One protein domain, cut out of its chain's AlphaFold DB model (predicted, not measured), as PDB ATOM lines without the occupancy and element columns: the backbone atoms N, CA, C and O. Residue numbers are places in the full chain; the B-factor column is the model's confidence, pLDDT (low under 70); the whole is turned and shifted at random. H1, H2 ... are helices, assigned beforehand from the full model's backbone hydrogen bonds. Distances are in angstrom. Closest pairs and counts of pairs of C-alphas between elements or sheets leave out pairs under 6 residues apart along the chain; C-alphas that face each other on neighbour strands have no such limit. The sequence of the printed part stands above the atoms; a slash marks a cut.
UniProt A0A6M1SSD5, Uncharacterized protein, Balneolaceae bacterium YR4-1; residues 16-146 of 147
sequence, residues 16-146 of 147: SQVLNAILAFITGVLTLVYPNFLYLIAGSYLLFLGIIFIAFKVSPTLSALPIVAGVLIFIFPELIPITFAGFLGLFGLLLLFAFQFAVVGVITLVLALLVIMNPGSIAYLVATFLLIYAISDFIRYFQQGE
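This is residues 16 to 146 of the 147 residues of an uncharacterized protein of Balneolaceae bacterium YR4-1 (UniProt A0A6M1SSD5). Three pairs of antiparallel helices, H1 with H6, H2 with H3, H4 with H5, spread like arms from a junction where H2, H4 and H6 begin. 131 residues are printed, with six named helices in chain order: all helix. It is only just loose, with radius of gyration of the C-alphas 16.9 A and spans of 44, 39 and 31 A.

H1, residues 16 to 33, touches H6, residues 121 to 145, closest at C-alphas 28 and 127, 4.2 A. H2, residues 37 to 55, and H3, 60 to 75, form a hairpin closest at C-alphas 43 and 70, 4.1 A. H4, residues 79 to 97, and H5, 102 to 117, form another closest at C-alphas 92 and 105, 4.2 A. Every O i to N i+4 pair is within hydrogen-bond range but in H3, 9 of 12.

H1 begins at C-alpha 16, at (31.396, 14.164, -46.010); H6, 36.6 A from first to last C-alpha, ends at C-alpha 145, at (18.707, 14.489, -39.255).

The printed part has no cut and five tight links; residues 99 and 144 to 146 have pLDDT under 70.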
ATOM      1  N   SER A  16      30.133  13.448 -46.251       73.25
ATOM      2  CA  SER A  16      31.396  14.164 -46.010       73.25
ATOM      3  C   SER A  16      31.535  14.597 -44.553       73.25
ATOM      4  O   SER A  16      32.608  14.452 -43.981       73.25
ATOM      5  N   GLN A  17      30.442  15.041 -43.933       75.69
ATOM      6  CA  GLN A  17      30.457  15.480 -42.541       75.69
ATOM      7  C   GLN A  17      30.764  14.335 -41.562       75.69
ATOM      8  O   GLN A  17      31.622  14.458 -40.693       75.69
ATOM      9  N   VAL A  18      30.123  13.174 -41.732       81.06
ATOM     10  CA  VAL A  18      30.412  11.993 -40.896       81.06
ATOM     11  C   VAL A  18      31.838  11.500 -41.113       81.06
ATOM     12  O   VAL A  18      32.516  11.140 -40.152       81.06
ATOM     13  N   LEU A  19      32.315  11.494 -42.362       82.88
ATOM     14  CA  LEU A  19      33.693  11.113 -42.662       82.88
ATOM     15  C   LEU A  19      34.694  12.067 -42.003       82.88
ATOM     16  O   LEU A  19      35.631  11.592 -41.367       82.88
ATOM     17  N   ASN A  20      34.474  13.380 -42.084       84.19
ATOM     18  CA  ASN A  20      35.315  14.381 -41.427       84.19
ATOM     19  C   ASN A  20      35.317  14.193 -39.906       84.19
ATOM     20  O   ASN A  20      36.388  14.187 -39.299       84.19
ATOM     21  N   ALA A  21      34.152  13.946 -39.300       82.38
ATOM     22  CA  ALA A  21      34.024  13.672 -37.873       82.38
ATOM     23  C   ALA A  21      34.818  12.426 -37.445       82.38
ATOM     24  O   ALA A  21      35.585  12.471 -36.483       82.38
ATOM     25  N   ILE A  22      34.682  11.318 -38.183       88.12
ATOM     26  CA  ILE A  22      35.402  10.065 -37.908       88.12
ATOM     27  C   ILE A  22      36.909  10.258 -38.096       88.12
ATOM     28  O   ILE A  22      37.691   9.844 -37.240       88.12
ATOM     29  N   LEU A  23      37.329  10.906 -39.186       86.75
ATOM     30  CA  LEU A  23      38.739  11.177 -39.463       86.75
ATOM     31  C   LEU A  23      39.351  12.069 -38.383       86.75
ATOM     32  O   LEU A  23      40.426  11.752 -37.874       86.75
ATOM     33  N   ALA A  24      38.665  13.140 -37.983       84.88
ATOM     34  CA  ALA A  24      39.110  14.018 -36.910       84.88
ATOM     35  C   ALA A  24      39.174  13.285 -35.564       84.88
ATOM     36  O   ALA A  24      40.150  13.450 -34.834       84.88
ATOM     37  N   PHE A  25      38.201  12.420 -35.264       88.06
ATOM     38  CA  PHE A  25      38.200  11.613 -34.046       88.06
ATOM     39  C   PHE A  25      39.387  10.648 -34.004       88.06
ATOM     40  O   PHE A  25      40.155  10.660 -33.042       88.06
ATOM     41  N   ILE A  26      39.592   9.859 -35.064       88.94
ATOM     42  CA  ILE A  26      40.715   8.917 -35.167       88.94
ATOM     43  C   ILE A  26      42.042   9.668 -35.070       88.94
ATOM     44  O   ILE A  26      42.919   9.277 -34.305       88.94
ATOM     45  N   THR A  27      42.178  10.774 -35.801       86.44
ATOM     46  CA  THR A  27      43.399  11.588 -35.805       86.44
ATOM     47  C   THR A  27      43.660  12.202 -34.428       86.44
ATOM     48  O   THR A  27      44.797  12.191 -33.958       86.44
ATOM     49  N   GLY A  28      42.618  12.677 -33.743       82.88
ATOM     50  CA  GLY A  28      42.701  13.193 -32.378       82.88
ATOM     51  C   GLY A  28      43.155  12.125 -31.384       82.88
ATOM     52  O   GLY A  28      44.118  12.347 -30.654       82.88
ATOM     53  N   VAL A  29      42.535  10.940 -31.408       87.75
ATOM     54  CA  VAL A  29      42.926   9.805 -30.552       87.75
ATOM     55  C   VAL A  29      44.359   9.357 -30.848       87.75
ATOM     56  O   VAL A  29      45.148   9.190 -29.920       87.75
ATOM     57  N   LEU A  30      44.732   9.212 -32.122       85.94
ATOM     58  CA  LEU A  30      46.089   8.828 -32.521       85.94
ATOM     59  C   LEU A  30      47.132   9.842 -32.058       85.94
ATOM     60  O   LEU A  30      48.184   9.439 -31.580       85.94
ATOM     61  N   THR A  31      46.833  11.138 -32.142       85.81
ATOM     62  CA  THR A  31      47.732  12.201 -31.663       85.81
ATOM     63  C   THR A  31      47.887  12.170 -30.138       85.81
ATOM     64  O   THR A  31      48.950  12.499 -29.618       85.81
ATOM     65  N   LEU A  32      46.853  11.735 -29.414       84.31
ATOM     66  CA  LEU A  32      46.865  11.623 -27.953       84.31
ATOM     67  C   LEU A  32      47.662  10.397 -27.477       84.31
ATOM     68  O   LEU A  32      48.415  10.490 -26.512       84.31
ATOM     69  N   VAL A  33      47.530   9.263 -28.174       84.62
ATOM     70  CA  VAL A  33      48.274   8.023 -27.877       84.62
ATOM     71  C   VAL A  33      49.724   8.112 -28.364       84.62
ATOM     72  O   VAL A  33      50.642   7.667 -27.678       84.62
ATOM     73  N   TYR A  34      49.941   8.712 -29.534       84.12
ATOM     74  CA  TYR A  34      51.244   8.884 -30.166       84.12
ATOM     75  C   TYR A  34      51.484  10.371 -30.457       84.12
ATOM     76  O   TYR A  34      51.190  10.834 -31.558       84.12
ATOM     77  N   PRO A  35      52.082  11.136 -29.526       77.31
ATOM     78  CA  PRO A  35      52.338  12.565 -29.733       77.31
ATOM     79  C   PRO A  35      53.260  12.843 -30.930       77.31
ATOM     80  O   PRO A  35      53.130  13.862 -31.606       77.31
ATOM     81  N   ASN A  36      54.129  11.888 -31.263       81.06
ATOM     82  CA  ASN A  36      54.945  11.900 -32.475       81.06
ATOM     83  C   ASN A  36      54.102  11.890 -33.764       81.06
ATOM     84  O   ASN A  36      54.541  12.369 -34.795       81.06
ATOM     85  N   PHE A  37      52.857  11.423 -33.743       83.75
ATOM     86  CA  PHE A  37      52.002  11.420 -34.931       83.75
ATOM     87  C   PHE A  37      51.698  12.840 -35.454       83.75
ATOM     88  O   PHE A  37      51.420  13.025 -36.640       83.75
ATOM     89  N   LEU A  38      51.842  13.861 -34.601       84.69
ATOM     90  CA  LEU A  38      51.632  15.261 -34.955       84.69
ATOM     91  C   LEU A  38      52.506  15.726 -36.132       84.69
ATOM     92  O   LEU A  38      52.012  16.446 -36.999       84.69
ATOM     93  N   TYR A  39      53.780  15.314 -36.201       87.25
ATOM     94  CA  TYR A  39      54.656  15.748 -37.298       87.25
ATOM     95  C   TYR A  39      54.245  15.134 -38.633       87.25
ATOM     96  O   TYR A  39      54.379  15.790 -39.664       87.25
ATOM     97  N   LEU A  40      53.692  13.915 -38.622       87.56
ATOM     98  CA  LEU A  40      53.157  13.289 -39.828       87.56
ATOM     99  C   LEU A  40      51.963  14.083 -40.343       87.56
ATOM    100  O   LEU A  40      51.907  14.381 -41.532       87.56
ATOM    101  N   ILE A  41      51.044  14.465 -39.455       88.44
ATOM    102  CA  ILE A  41      49.856  15.240 -39.827       88.44
ATOM    103  C   ILE A  41      50.264  16.624 -40.337       88.44
ATOM    104  O   ILE A  41      49.917  16.990 -41.458       88.44
ATOM    105  N   ALA A  42      51.023  17.381 -39.542       87.75
ATOM    106  CA  ALA A  42      51.410  18.750 -39.874       87.75
ATOM    107  C   ALA A  42      52.310  18.808 -41.118       87.75
ATOM    108  O   ALA A  42      52.069  19.609 -42.020       87.75
ATOM    109  N   GLY A  43      53.313  17.928 -41.201       87.94
ATOM    110  CA  GLY A  43      54.214  17.838 -42.347       87.94
ATOM    111  C   GLY A  43      53.476  17.451 -43.627       87.94
ATOM    112  O   GLY A  43      53.618  18.130 -44.645       87.94
ATOM    113  N   SER A  44      52.632  16.413 -43.576       90.00
ATOM    114  CA  SER A  44      51.840  15.987 -44.740       90.00
ATOM    115  C   SER A  44      50.854  17.067 -45.174       90.00
ATOM    116  O   SER A  44      50.734  17.331 -46.367       90.00
ATOM    117  N   TYR A  45      50.191  17.732 -44.223       90.50
ATOM    118  CA  TYR A  45      49.283  18.839 -44.511       90.50
ATOM    119  C   TYR A  45      49.989  19.965 -45.271       90.50
ATOM    120  O   TYR A  45      49.487  20.416 -46.296       90.50
ATOM    121  N   LEU A  46      51.175  20.384 -44.821       91.56
ATOM    122  CA  LEU A  46      51.937  21.439 -45.489       91.56
ATOM    123  C   LEU A  46      52.432  21.019 -46.881       91.56
ATOM    124  O   LEU A  46      52.363  21.814 -47.819       91.56
ATOM    125  N   LEU A  47      52.856  19.764 -47.057       92.88
ATOM    126  CA  LEU A  47      53.197  19.243 -48.383       92.88
ATOM    127  C   LEU A  47      51.990  19.275 -49.328       92.88
ATOM    128  O   LEU A  47      52.095  19.800 -50.437       92.88
ATOM    129  N   PHE A  48      50.837  18.767 -48.883       92.50
ATOM    130  CA  PHE A  48      49.603  18.789 -49.669       92.50
ATOM    131  C   PHE A  48      49.153  20.213 -49.984       92.50
ATOM    132  O   PHE A  48      48.799  20.494 -51.126       92.50
ATOM    133  N   LEU A  49      49.223  21.126 -49.013       90.62
ATOM    134  CA  LEU A  49      48.900  22.536 -49.210       90.62
ATOM    135  C   LEU A  49      49.779  23.162 -50.300       90.62
ATOM    136  O   LEU A  49      49.279  23.866 -51.174       90.62
ATOM    137  N   GLY A  50      51.076  22.857 -50.297       88.62
ATOM    138  CA  GLY A  50      51.994  23.305 -51.338       88.62
ATOM    139  C   GLY A  50      51.687  22.731 -52.721       88.62
ATOM    140  O   GLY A  50      51.702  23.464 -53.709       88.62
ATOM    141  N   ILE A  51      51.334  21.445 -52.802       91.75
ATOM    142  CA  ILE A  51      50.897  20.812 -54.057       91.75
ATOM    143  C   ILE A  51      49.609  21.467 -54.568       91.75
ATOM    144  O   ILE A  51      49.501  21.763 -55.758       91.75
ATOM    145  N   ILE A  52      48.655  21.747 -53.678       91.81
ATOM    146  CA  ILE A  52      47.421  22.469 -54.002       91.81
ATOM    147  C   ILE A  52      47.755  23.863 -54.542       91.81
ATOM    148  O   ILE A  52      47.231  24.252 -55.580       91.81
ATOM    149  N   PHE A  53      48.670  24.601 -53.913       91.06
ATOM    150  CA  PHE A  53      49.076  25.925 -54.398       91.06
ATOM    151  C   PHE A  53      49.667  25.866 -55.813       91.06
ATOM    152  O   PHE A  53      49.334  26.707 -56.651       91.06
ATOM    153  N   ILE A  54      50.464  24.838 -56.121       89.75
ATOM    154  CA  ILE A  54      50.947  24.582 -57.486       89.75
ATOM    155  C   ILE A  54      49.775  24.283 -58.431       89.75
ATOM    156  O   ILE A  54      49.700  24.867 -59.514       89.75
ATOM    157  N   ALA A  55      48.841  23.419 -58.024       91.50
ATOM    158  CA  ALA A  55      47.680  23.042 -58.831       91.50
ATOM    159  C   ALA A  55      46.786  24.249 -59.173       91.50
ATOM    160  O   ALA A  55      46.318  24.374 -60.304       91.50
ATOM    161  N   PHE A  56      46.620  25.180 -58.232       92.06
ATOM    162  CA  PHE A  56      45.870  26.426 -58.414       92.06
ATOM    163  C   PHE A  56      46.701  27.576 -59.008       92.06
ATOM    164  O   PHE A  56      46.226  28.710 -59.059       92.06
ATOM    165  N   LYS A  57      47.916  27.300 -59.503       88.75
ATOM    166  CA  LYS A  57      48.807  28.283 -60.147       88.75
ATOM    167  C   LYS A  57      49.116  29.503 -59.268       88.75
ATOM    168  O   LYS A  57      49.328  30.605 -59.777       88.75
ATOM    169  N   VAL A  58      49.168  29.311 -57.952       87.81
ATOM    170  CA  VAL A  58      49.711  30.313 -57.029       87.81
ATOM    171  C   VAL A  58      51.196  30.511 -57.350       87.81
ATOM    172  O   VAL A  58      51.871  29.580 -57.802       87.81
ATOM    173  N   SER A  59      51.704  31.732 -57.143       89.75
ATOM    174  CA  SER A  59      53.106  32.085 -57.406       89.75
ATOM    175  C   SER A  59      54.066  31.004 -56.883       89.75
ATOM    176  O   SER A  59      53.950  30.625 -55.712       89.75
ATOM    177  N   PRO A  60      55.037  30.530 -57.690       84.44
ATOM    178  CA  PRO A  60      55.944  29.448 -57.303       84.44
ATOM    179  C   PRO A  60      56.654  29.695 -55.969       84.44
ATOM    180  O   PRO A  60      56.834  28.772 -55.179       84.44
ATOM    181  N   THR A  61      57.001  30.952 -55.687       89.12
ATOM    182  CA  THR A  61      57.656  31.354 -54.437       89.12
ATOM    183  C   THR A  61      56.757  31.130 -53.223       89.12
ATOM    184  O   THR A  61      57.221  30.647 -52.197       89.12
ATOM    185  N   LEU A  62      55.463  31.440 -53.346       87.19
ATOM    186  CA  LEU A  62      54.465  31.232 -52.291       87.19
ATOM    187  C   LEU A  62      54.145  29.745 -52.107       87.19
ATOM    188  O   LEU A  62      53.978  29.295 -50.979       87.19
ATOM    189  N   SER A  63      54.118  28.978 -53.196       87.50
ATOM    190  CA  SER A  63      53.882  27.529 -53.182       87.50
ATOM    191  C   SER A  63      55.043  26.739 -52.574       87.50
ATOM    192  O   SER A  63      54.821  25.712 -51.937       87.50
ATOM    193  N   ALA A  64      56.280  27.220 -52.724       88.50
ATOM    194  CA  ALA A  64      57.461  26.574 -52.155       88.50
ATOM    195  C   ALA A  64      57.507  26.654 -50.620       88.50
ATOM    196  O   ALA A  64      58.005  25.726 -49.988       88.50
ATOM    197  N   LEU A  65      56.969  27.720 -50.014       90.06
ATOM    198  CA  LEU A  65      56.976  27.919 -48.559       90.06
ATOM    199  C   LEU A  65      56.366  26.737 -47.781       90.06
ATOM    200  O   LEU A  65      57.076  26.165 -46.954       90.06
ATOM    201  N   PRO A  66      55.107  26.324 -48.030       88.88
ATOM    202  CA  PRO A  66      54.519  25.190 -47.326       88.88
ATOM    203  C   PRO A  66      55.227  23.869 -47.661       88.88
ATOM    204  O   PRO A  66      55.403  23.049 -46.768       88.88
ATOM    205  N   ILE A  67      55.739  23.673 -48.884       90.88
ATOM    206  CA  ILE A  67      56.491  22.452 -49.228       90.88
ATOM    207  C   ILE A  67      57.768  22.354 -48.393       90.88
ATOM    208  O   ILE A  67      58.005  21.344 -47.733       90.88
ATOM    209  N   VAL A  68      58.582  23.411 -48.394       92.56
ATOM    210  CA  VAL A  68      59.846  23.453 -47.651       92.56
ATOM    211  C   VAL A  68      59.590  23.334 -46.151       92.56
ATOM    212  O   VAL A  68      60.277  22.568 -45.482       92.56
ATOM    213  N   ALA A  69      58.575  24.025 -45.627       89.88
ATOM    214  CA  ALA A  69      58.180  23.903 -44.228       89.88
ATOM    215  C   ALA A  69      57.740  22.471 -43.877       89.88
ATOM    216  O   ALA A  69      58.161  21.941 -42.852       89.88
ATOM    217  N   GLY A  70      56.959  21.818 -44.743       90.12
ATOM    218  CA  GLY A  70      56.554  20.423 -44.578       90.12
ATOM    219  C   GLY A  70      57.751  19.476 -44.526       90.12
ATOM    220  O   GLY A  70      57.872  18.701 -43.580       90.12
ATOM    221  N   VAL A  71      58.679  19.585 -45.485       92.31
ATOM    222  CA  VAL A  71      59.928  18.796 -45.499       92.31
ATOM    223  C   VAL A  71      60.758  19.048 -44.239       92.31
ATOM    224  O   VAL A  71      61.239  18.099 -43.622       92.31
ATOM    225  N   LEU A  72      60.905  20.307 -43.821       91.44
ATOM    226  CA  LEU A  72      61.647  20.656 -42.610       91.44
ATOM    227  C   LEU A  72      61.027  20.049 -41.353       91.44
ATOM    228  O   LEU A  72      61.774  19.575 -40.509       91.44
ATOM    229  N   ILE A  73      59.697  20.008 -41.240       90.56
ATOM    230  CA  ILE A  73      59.013  19.373 -40.104       90.56
ATOM    231  C   ILE A  73      59.272  17.861 -40.058       90.56
ATOM    232  O   ILE A  73      59.427  17.312 -38.971       90.56
ATOM    233  N   PHE A  74      59.361  17.185 -41.208       88.62
ATOM    234  CA  PHE A  74      59.716  15.761 -41.239       88.62
ATOM    235  C   PHE A  74      61.147  15.497 -40.759       88.62
ATOM    236  O   PHE A  74      61.389  14.488 -40.103       88.62
ATOM    237  N   ILE A  75      62.087  16.387 -41.090       89.25
ATOM    238  CA  ILE A  75      63.491  16.258 -40.675       89.25
ATOM    239  C   ILE A  75      63.661  16.691 -39.209       89.25
ATOM    240  O   ILE A  75      64.384  16.050 -38.451       89.25
ATOM    241  N   PHE A  76      62.977  17.761 -38.807       90.44
ATOM    242  CA  PHE A  76      63.081  18.400 -37.499       90.44
ATOM    243  C   PHE A  76      61.682  18.597 -36.885       90.44
ATOM    244  O   PHE A  76      61.132  19.704 -36.920       90.44
ATOM    245  N   PRO A  77      61.094  17.552 -36.277       86.00
ATOM    246  CA  PRO A  77      59.766  17.640 -35.660       86.00
ATOM    247  C   PRO A  77      59.727  18.617 -34.471       86.00
ATOM    248  O   PRO A  77      58.679  19.170 -34.142       86.00
ATOM    249  N   GLU A  78      60.885  18.899 -33.873       86.94
ATOM    250  CA  GLU A  78      61.078  19.887 -32.804       86.94
ATOM    251  C   GLU A  78      60.797  21.336 -33.243       86.94
ATOM    252  O   GLU A  78      60.658  22.225 -32.403       86.94
ATOM    253  N   LEU A  79      60.671  21.597 -34.549       88.50
ATOM    254  CA  LEU A  79      60.287  22.913 -35.060       88.50
ATOM    255  C   LEU A  79      58.798  23.209 -34.866       88.50
ATOM    256  O   LEU A  79      58.427  24.384 -34.814       88.50
ATOM    257  N   ILE A  80      57.938  22.188 -34.743       88.88
ATOM    258  CA  ILE A  80      56.489  22.398 -34.592       88.88
ATOM    259  C   ILE A  80      56.202  23.228 -33.337       88.88
ATOM    260  O   ILE A  80      55.503  24.237 -33.455       88.88
ATOM    261  N   PRO A  81      56.776  22.910 -32.158       89.50
ATOM    262  CA  PRO A  81      56.514  23.710 -30.976       89.50
ATOM    263  C   PRO A  81      56.957  25.152 -31.045       89.50
ATOM    264  O   PRO A  81      56.205  26.052 -30.668       89.50
ATOM    265  N   ILE A  82      58.151  25.379 -31.573       89.88
ATOM    266  CA  ILE A  82      58.736  26.713 -31.646       89.88
ATOM    267  C   ILE A  82      57.958  27.580 -32.639       89.88
ATOM    268  O   ILE A  82      57.626  28.726 -32.336       89.88
ATOM    269  N   THR A  83      57.622  27.035 -33.809       88.94
ATOM    270  CA  THR A  83      56.865  27.763 -34.839       88.94
ATOM    271  C   THR A  83      55.438  28.069 -34.390       88.94
ATOM    272  O   THR A  83      54.976  29.197 -34.561       88.94
ATOM    273  N   PHE A  84      54.765  27.113 -33.744       89.19
ATOM    274  CA  PHE A  84      53.422  27.310 -33.203       89.19
ATOM    275  C   PHE A  84      53.398  28.334 -32.060       89.19
ATOM    276  O   PHE A  84      52.549  29.226 -32.051       89.19
ATOM    277  N   ALA A  85      54.361  28.274 -31.134       91.25
ATOM    278  CA  ALA A  85      54.502  29.280 -30.083       91.25
ATOM    279  C   ALA A  85      54.822  30.668 -30.643       91.25
ATOM    280  O   ALA A  85      54.249  31.652 -30.186       91.25
ATOM    281  N   GLY A  86      55.702  30.761 -31.645       91.50
ATOM    282  CA  GLY A  86      56.012  32.022 -32.319       91.50
ATOM    283  C   GLY A  86      54.775  32.635 -32.979       91.50
ATOM    284  O   GLY A  86      54.514  33.827 -32.812       91.50
ATOM    285  N   PHE A  87      53.971  31.810 -33.657       90.69
ATOM    286  CA  PHE A  87      52.687  32.219 -34.225       90.69
ATOM    287  C   PHE A  87      51.718  32.722 -33.147       90.69
ATOM    288  O   PHE A  87      51.210  33.835 -33.268       90.69
ATOM    289  N   LEU A  88      51.505  31.950 -32.074       92.31
ATOM    290  CA  LEU A  88      50.646  32.355 -30.955       92.31
ATOM    291  C   LEU A  88      51.148  33.637 -30.280       92.31
ATOM    292  O   LEU A  88      50.352  34.507 -29.946       92.31
ATOM    293  N   GLY A  89      52.461  33.779 -30.109       93.69
ATOM    294  CA  GLY A  89      53.089  34.954 -29.518       93.69
ATOM    295  C   GLY A  89      52.829  36.214 -30.341       93.69
ATOM    296  O   GLY A  89      52.328  37.212 -29.825       93.69
ATOM    297  N   LEU A  90      53.108  36.150 -31.643       93.94
ATOM    298  CA  LEU A  90      52.870  37.265 -32.559       93.94
ATOM    299  C   LEU A  90      51.376  37.592 -32.650       93.94
ATOM    300  O   LEU A  90      50.993  38.754 -32.528       93.94
ATOM    301  N   PHE A  91      50.527  36.580 -32.811       91.12
ATOM    302  CA  PHE A  91      49.080  36.761 -32.887       91.12
ATOM    303  C   PHE A  91      48.506  37.351 -31.591       91.12
ATOM    304  O   PHE A  91      47.720  38.295 -31.637       91.12
ATOM    305  N   GLY A  92      48.956  36.868 -30.432       91.38
ATOM    306  CA  GLY A  92      48.567  37.389 -29.124       91.38
ATOM    307  C   GLY A  92      48.962  38.853 -28.930       91.38
ATOM    308  O   GLY A  92      48.147  39.640 -28.448       91.38
ATOM    309  N   LEU A  93      50.163  39.247 -29.374       93.38
ATOM    310  CA  LEU A  93      50.589  40.652 -29.375       93.38
ATOM    311  C   LEU A  93      49.700  41.513 -30.276       93.38
ATOM    312  O   LEU A  93      49.252  42.578 -29.851       93.38
ATOM    313  N   LEU A  94      49.403  41.053 -31.495       92.19
ATOM    314  CA  LEU A  94      48.514  41.775 -32.407       92.19
ATOM    315  C   LEU A  94      47.116  41.968 -31.807       92.19
ATOM    316  O   LEU A  94      46.574  43.069 -31.879       92.19
ATOM    317  N   LEU A  95      46.545  40.938 -31.174       90.44
ATOM    318  CA  LEU A  95      45.245  41.031 -30.499       90.44
ATOM    319  C   LEU A  95      45.257  42.018 -29.329       90.44
ATOM    320  O   LEU A  95      44.274  42.732 -29.117       90.44
ATOM    321  N   LEU A  96      46.365  42.075 -28.588       90.19
ATOM    322  CA  LEU A  96      46.537  43.007 -27.478       90.19
ATOM    323  C   LEU A  96      46.584  44.458 -27.981       90.19
ATOM    324  O   LEU A  96      45.917  45.323 -27.417       90.19
ATOM    325  N   PHE A  97      47.285  44.712 -29.091       89.06
ATOM    326  CA  PHE A  97      47.330  46.036 -29.722       89.06
ATOM    327  C   PHE A  97      46.047  46.415 -30.468       89.06
ATOM    328  O   PHE A  97      45.747  47.600 -30.593       89.06
ATOM    329  N   ALA A  98      45.252  45.440 -30.915       84.81
ATOM    330  CA  ALA A  98      43.969  45.689 -31.569       84.81
ATOM    331  C   ALA A  98      42.881  46.238 -30.617       84.81
ATOM    332  O   ALA A  98      41.803  46.583 -31.091       84.81
ATOM    333  N   PHE A  99      43.145  46.344 -29.303       66.88
ATOM    334  CA  PHE A  99      42.288  46.884 -28.225       66.88
ATOM    335  C   PHE A  99      40.961  46.139 -27.962       66.88
ATOM    336  O   PHE A  99      40.592  45.946 -26.806       66.88
ATOM    337  N   GLN A 100      40.264  45.655 -28.993       74.50
ATOM    338  CA  GLN A 100      38.966  44.965 -28.887       74.50
ATOM    339  C   GLN A 100      39.036  43.571 -28.238       74.50
ATOM    340  O   GLN A 100      38.046  43.103 -27.682       74.50
ATOM    341  N   PHE A 101      40.198  42.910 -28.265       76.12
ATOM    342  CA  PHE A 101      40.359  41.524 -27.808       76.12
ATOM    343  C   PHE A 101      41.514  41.355 -26.814       76.12
ATOM    344  O   PHE A 101      42.171  40.316 -26.799       76.12
ATOM    345  N   ALA A 102      41.761  42.351 -25.955       84.25
ATOM    346  CA  ALA A 102      42.899  42.340 -25.031       84.25
ATOM    347  C   ALA A 102      42.953  41.080 -24.142       84.25
ATOM    348  O   ALA A 102      44.011  40.476 -23.996       84.25
ATOM    349  N   VAL A 103      41.809  40.625 -23.611       89.06
ATOM    350  CA  VAL A 103      41.734  39.401 -22.789       89.06
ATOM    351  C   VAL A 103      42.128  38.161 -23.596       89.06
ATOM    352  O   VAL A 103      42.936  37.355 -23.140       89.06
ATOM    353  N   VAL A 104      41.603  38.024 -24.817       89.56
ATOM    354  CA  VAL A 104      41.933  36.903 -25.714       89.56
ATOM    355  C   VAL A 104      43.412  36.952 -26.108       89.56
ATOM    356  O   VAL A 104      44.076  35.916 -26.128       89.56
ATOM    357  N   GLY A 105      43.956  38.148 -26.344       90.00
ATOM    358  CA  GLY A 105      45.380  38.365 -26.602       90.00
ATOM    359  C   GLY A 105      46.262  37.884 -25.449       90.00
ATOM    360  O   GLY A 105      47.180  37.099 -25.676       90.00
ATOM    361  N   VAL A 106      45.939  38.261 -24.207       93.44
ATOM    362  CA  VAL A 106      46.663  37.792 -23.009       93.44
ATOM    363  C   VAL A 106      46.608  36.269 -22.886       93.44
ATOM    364  O   VAL A 106      47.646  35.643 -22.689       93.44
ATOM    365  N   ILE A 107      45.434  35.653 -23.058       92.69
ATOM    366  CA  ILE A 107      45.298  34.185 -23.018       92.69
ATOM    367  C   ILE A 107      46.173  33.531 -24.093       92.69
ATOM    368  O   ILE A 107      46.875  32.561 -23.816       92.69
ATOM    369  N   THR A 108      46.181  34.088 -25.303       91.75
ATOM    370  CA  THR A 108      46.988  33.581 -26.421       91.75
ATOM    371  C   THR A 108      48.487  33.644 -26.103       91.75
ATOM    372  O   THR A 108      49.211  32.683 -26.356       91.75
ATOM    373  N   LEU A 109      48.956  34.732 -25.480       93.19
ATOM    374  CA  LEU A 109      50.345  34.868 -25.029       93.19
ATOM    375  C   LEU A 109      50.707  33.873 -23.923       93.19
ATOM    376  O   LEU A 109      51.793  33.295 -23.942       93.19
ATOM    377  N   VAL A 110      49.794  33.637 -22.977       93.88
ATOM    378  CA  VAL A 110      49.980  32.618 -21.936       93.88
ATOM    379  C   VAL A 110      50.100  31.231 -22.566       93.88
ATOM    380  O   VAL A 110      51.008  30.482 -22.211       93.88
ATOM    381  N   LEU A 111      49.251  30.900 -23.543       90.62
ATOM    382  CA  LEU A 111      49.348  29.639 -24.282       90.62
ATOM    383  C   LEU A 111      50.682  29.518 -25.028       90.62
ATOM    384  O   LEU A 111      51.308  28.463 -24.965       90.62
ATOM    385  N   ALA A 112      51.160  30.589 -25.668       92.69
ATOM    386  CA  ALA A 112      52.468  30.599 -26.325       92.69
ATOM    387  C   ALA A 112      53.610  30.272 -25.343       92.69
ATOM    388  O   ALA A 112      54.463  29.435 -25.636       92.69
ATOM    389  N   LEU A 113      53.600  30.888 -24.156       93.31
ATOM    390  CA  LEU A 113      54.584  30.616 -23.105       93.31
ATOM    391  C   LEU A 113      54.506  29.176 -22.596       93.31
ATOM    392  O   LEU A 113      55.536  28.516 -22.468       93.31
ATOM    393  N   LEU A 114      53.299  28.667 -22.342       91.50
ATOM    394  CA  LEU A 114      53.102  27.289 -21.886       91.50
ATOM    395  C   LEU A 114      53.627  26.270 -22.898       91.50
ATOM    396  O   LEU A 114      54.239  25.278 -22.502       91.50
ATOM    397  N   VAL A 115      53.442  26.542 -24.190       91.12
ATOM    398  CA  VAL A 115      53.980  25.718 -25.274       91.12
ATOM    399  C   VAL A 115      55.510  25.713 -25.272       91.12
ATOM    400  O   VAL A 115      56.107  24.650 -25.417       91.12
ATOM    401  N   ILE A 116      56.156  26.867 -25.072       90.56
ATOM    402  CA  ILE A 116      57.626  26.949 -24.990       90.56
ATOM    403  C   ILE A 116      58.142  26.169 -23.778       90.56
ATOM    404  O   ILE A 116      59.111  25.423 -23.887       90.56
ATOM    405  N   MET A 117      57.489  26.328 -22.625       91.50
ATOM    406  CA  MET A 117      57.883  25.654 -21.387       91.50
ATOM    407  C   MET A 117      57.653  24.141 -21.445       91.50
ATOM    408  O   MET A 117      58.398  23.386 -20.830       91.50
ATOM    409  N   ASN A 118      56.629  23.695 -22.176       90.50
ATOM    410  CA  ASN A 118      56.269  22.289 -22.316       90.50
ATOM    411  C   ASN A 118      55.979  21.960 -23.791       90.50
ATOM    412  O   ASN A 118      54.811  21.875 -24.174       90.50
ATOM    413  N   PRO A 119      57.005  21.708 -24.624       85.00
ATOM    414  CA  PRO A 119      56.830  21.485 -26.066       85.00
ATOM    415  C   PRO A 119      55.896  20.317 -26.411       85.00
ATOM    416  O   PRO A 119      55.138  20.380 -27.377       85.00
ATOM    417  N   GLY A 120      55.884  19.271 -25.576       84.25
ATOM    418  CA  GLY A 120      54.984  18.125 -25.733       84.25
ATOM    419  C   GLY A 120      53.497  18.455 -25.540       84.25
ATOM    420  O   GLY A 120      52.646  17.676 -25.959       84.25
ATOM    421  N   SER A 121      53.164  19.612 -24.951       85.50
ATOM    422  CA  SER A 121      51.777  20.038 -24.710       85.50
ATOM    423  C   SER A 121      50.975  20.256 -25.996       85.50
ATOM    424  O   SER A 121      49.757  20.078 -25.993       85.50
ATOM    425  N   ILE A 122      51.635  20.582 -27.113       87.19
ATOM    426  CA  ILE A 122      50.944  20.869 -28.378       87.19
ATOM    427  C   ILE A 122      50.216  19.658 -28.913       87.19
ATOM    428  O   ILE A 122      49.102  19.807 -29.406       87.19
ATOM    429  N   ALA A 123      50.811  18.470 -28.805       85.44
ATOM    430  CA  ALA A 123      50.147  17.256 -29.255       85.44
ATOM    431  C   ALA A 123      48.794  17.092 -28.549       85.44
ATOM    432  O   ALA A 123      47.783  16.837 -29.198       85.44
ATOM    433  N   TYR A 124      48.748  17.364 -27.244       86.50
ATOM    434  CA  TYR A 124      47.514  17.319 -26.463       86.50
ATOM    435  C   TYR A 124      46.546  18.454 -26.809       86.50
ATOM    436  O   TYR A 124      45.343  18.213 -26.894       86.50
ATOM    437  N   LEU A 125      47.038  19.675 -27.051       86.25
ATOM    438  CA  LEU A 125      46.205  20.804 -27.482       86.25
ATOM    439  C   LEU A 125      45.540  20.529 -28.837       86.25
ATOM    440  O   LEU A 125      44.329  20.696 -28.976       86.25
ATOM    441  N   VAL A 126      46.315  20.055 -29.813       85.69
ATOM    442  CA  VAL A 126      45.817  19.712 -31.150       85.69
ATOM    443  C   VAL A 126      44.877  18.513 -31.082       85.69
ATOM    444  O   VAL A 126      43.803  18.561 -31.675       85.69
ATOM    445  N   ALA A 127      45.213  17.475 -30.312       86.06
ATOM    446  CA  ALA A 127      44.324  16.336 -30.095       86.06
ATOM    447  C   ALA A 127      42.984  16.776 -29.487       86.06
ATOM    448  O   ALA A 127      41.927  16.391 -29.980       86.06
ATOM    449  N   THR A 128      43.019  17.637 -28.468       87.69
ATOM    450  CA  THR A 128      41.811  18.181 -27.832       87.69
ATOM    451  C   THR A 128      40.967  18.957 -28.840       87.69
ATOM    452  O   THR A 128      39.759  18.744 -28.920       87.69
ATOM    453  N   PHE A 129      41.594  19.808 -29.652       87.00
ATOM    454  CA  PHE A 129      40.899  20.555 -30.697       87.00
ATOM    455  C   PHE A 129      40.238  19.626 -31.726       87.00
ATOM    456  O   PHE A 129      39.065  19.811 -32.045       87.00
ATOM    457  N   LEU A 130      40.948  18.593 -32.191       86.19
ATOM    458  CA  LEU A 130      40.418  17.604 -33.136       86.19
ATOM    459  C   LEU A 130      39.240  16.812 -32.559       86.19
ATOM    460  O   LEU A 130      38.266  16.565 -33.265       86.19
ATOM    461  N   LEU A 131      39.292  16.452 -31.275       88.12
ATOM    462  CA  LEU A 131      38.197  15.755 -30.600       88.12
ATOM    463  C   LEU A 131      36.969  16.656 -30.429       88.12
ATOM    464  O   LEU A 131      35.855  16.223 -30.713       88.12
ATOM    465  N   ILE A 132      37.158  17.915 -30.020       87.81
ATOM    466  CA  ILE A 132      36.062  18.893 -29.926       87.81
ATOM    467  C   ILE A 132      35.448  19.140 -31.305       87.81
ATOM    468  O   ILE A 132      34.222  19.191 -31.429       87.81
ATOM    469  N   TYR A 133      36.279  19.260 -32.344       84.62
ATOM    470  CA  TYR A 133      35.821  19.404 -33.721       84.62
ATOM    471  C   TYR A 133      34.989  18.192 -34.155       84.62
ATOM    472  O   TYR A 133      33.863  18.370 -34.609       84.62
ATOM    473  N   ALA A 134      35.479  16.971 -33.918       83.50
ATOM    474  CA  ALA A 134      34.745  15.745 -34.224       83.50
ATOM    475  C   ALA A 134      33.381  15.690 -33.519       83.50
ATOM    476  O   ALA A 134      32.368  15.410 -34.156       83.50
ATOM    477  N   ILE A 135      33.336  16.003 -32.219       87.06
ATOM    478  CA  ILE A 135      32.087  16.049 -31.443       87.06
ATOM    479  C   ILE A 135      31.127  17.093 -32.021       87.06
ATOM    480  O   ILE A 135      29.944  16.807 -32.201       87.06
ATOM    481  N   SER A 136      31.626  18.288 -32.338       82.81
ATOM    482  CA  SER A 136      30.815  19.366 -32.919       82.81
ATOM    483  C   SER A 136      30.198  18.945 -34.252       82.81
ATOM    484  O   SER A 136      29.036  19.250 -34.530       82.81
ATOM    485  N   ASP A 137      30.954  18.202 -35.056       82.06
ATOM    486  CA  ASP A 137      30.499  17.731 -36.355       82.06
ATOM    487  C   ASP A 137      29.489  16.577 -36.246       82.06
ATOM    488  O   ASP A 137      28.494  16.559 -36.973       82.06
ATOM    489  N   PHE A 138      29.648  15.692 -35.254       81.12
ATOM    490  CA  PHE A 138      28.619  14.711 -34.893       81.12
ATOM    491  C   PHE A 138      27.318  15.380 -34.435       81.12
ATOM    492  O   PHE A 138      26.243  14.987 -34.884       81.12
ATOM    493  N   ILE A 139      27.392  16.404 -33.578       82.56
ATOM    494  CA  ILE A 139      26.203  17.135 -33.106       82.56
ATOM    495  C   ILE A 139      25.453  17.753 -34.290       82.56
ATOM    496  O   ILE A 139      24.240  17.575 -34.408       82.56
ATOM    497  N   ARG A 140      26.167  18.428 -35.200       79.81
ATOM    498  CA  ARG A 140      25.570  19.003 -36.416       79.81
ATOM    499  C   ARG A 140      24.912  17.936 -37.296       79.81
ATOM    500  O   ARG A 140      23.829  18.182 -37.818       79.81
ATOM    501  N   TYR A 141      25.530  16.761 -37.440       77.75
ATOM    502  CA  TYR A 141      24.946  15.650 -38.197       77.75
ATOM    503  C   TYR A 141      23.602  15.186 -37.616       77.75
ATOM    504  O   TYR A 141      22.665  14.927 -38.375       77.75
ATOM    505  N   PHE A 142      23.486  15.092 -36.286       77.19
ATOM    506  CA  PHE A 142      22.223  14.733 -35.632       77.19
ATOM    507  C   PHE A 142      21.171  15.834 -35.781       77.19
ATOM    508  O   PHE A 142      20.040  15.534 -36.143       77.19
ATOM    509  N   GLN A 143      21.553  17.104 -35.617       75.25
ATOM    510  CA  GLN A 143      20.638  18.242 -35.778       75.25
ATOM    511  C   GLN A 143      20.069  18.365 -37.200       75.25
ATOM    512  O   GLN A 143      18.924  18.768 -37.369       75.25
ATOM    513  N   GLN A 144      20.836  17.995 -38.230       67.50
ATOM    514  CA  GLN A 144      20.357  17.959 -39.619       67.50
ATOM    515  C   GLN A 144      19.487  16.735 -39.937       67.50
ATOM    516  O   GLN A 144      18.813  16.718 -40.962       67.50
ATOM    517  N   GLY A 145      19.532  15.688 -39.107       57.72
ATOM    518  CA  GLY A 145      18.707  14.489 -39.255       57.72
ATOM    519  C   GLY A 145      17.322  14.587 -38.609       57.72
ATOM    520  O   GLY A 145      16.510  13.695 -38.839       57.72
ATOM    521  N   GLU A 146      17.069  15.629 -37.810       49.81
ATOM    522  CA  GLU A 146      15.801  15.891 -37.109       49.81
ATOM    523  C   GLU A 146      14.920  16.957 -37.804       49.81
ATOM    524  O   GLU A 146      13.946  17.425 -37.214       49.81
TER     525      GLU A 146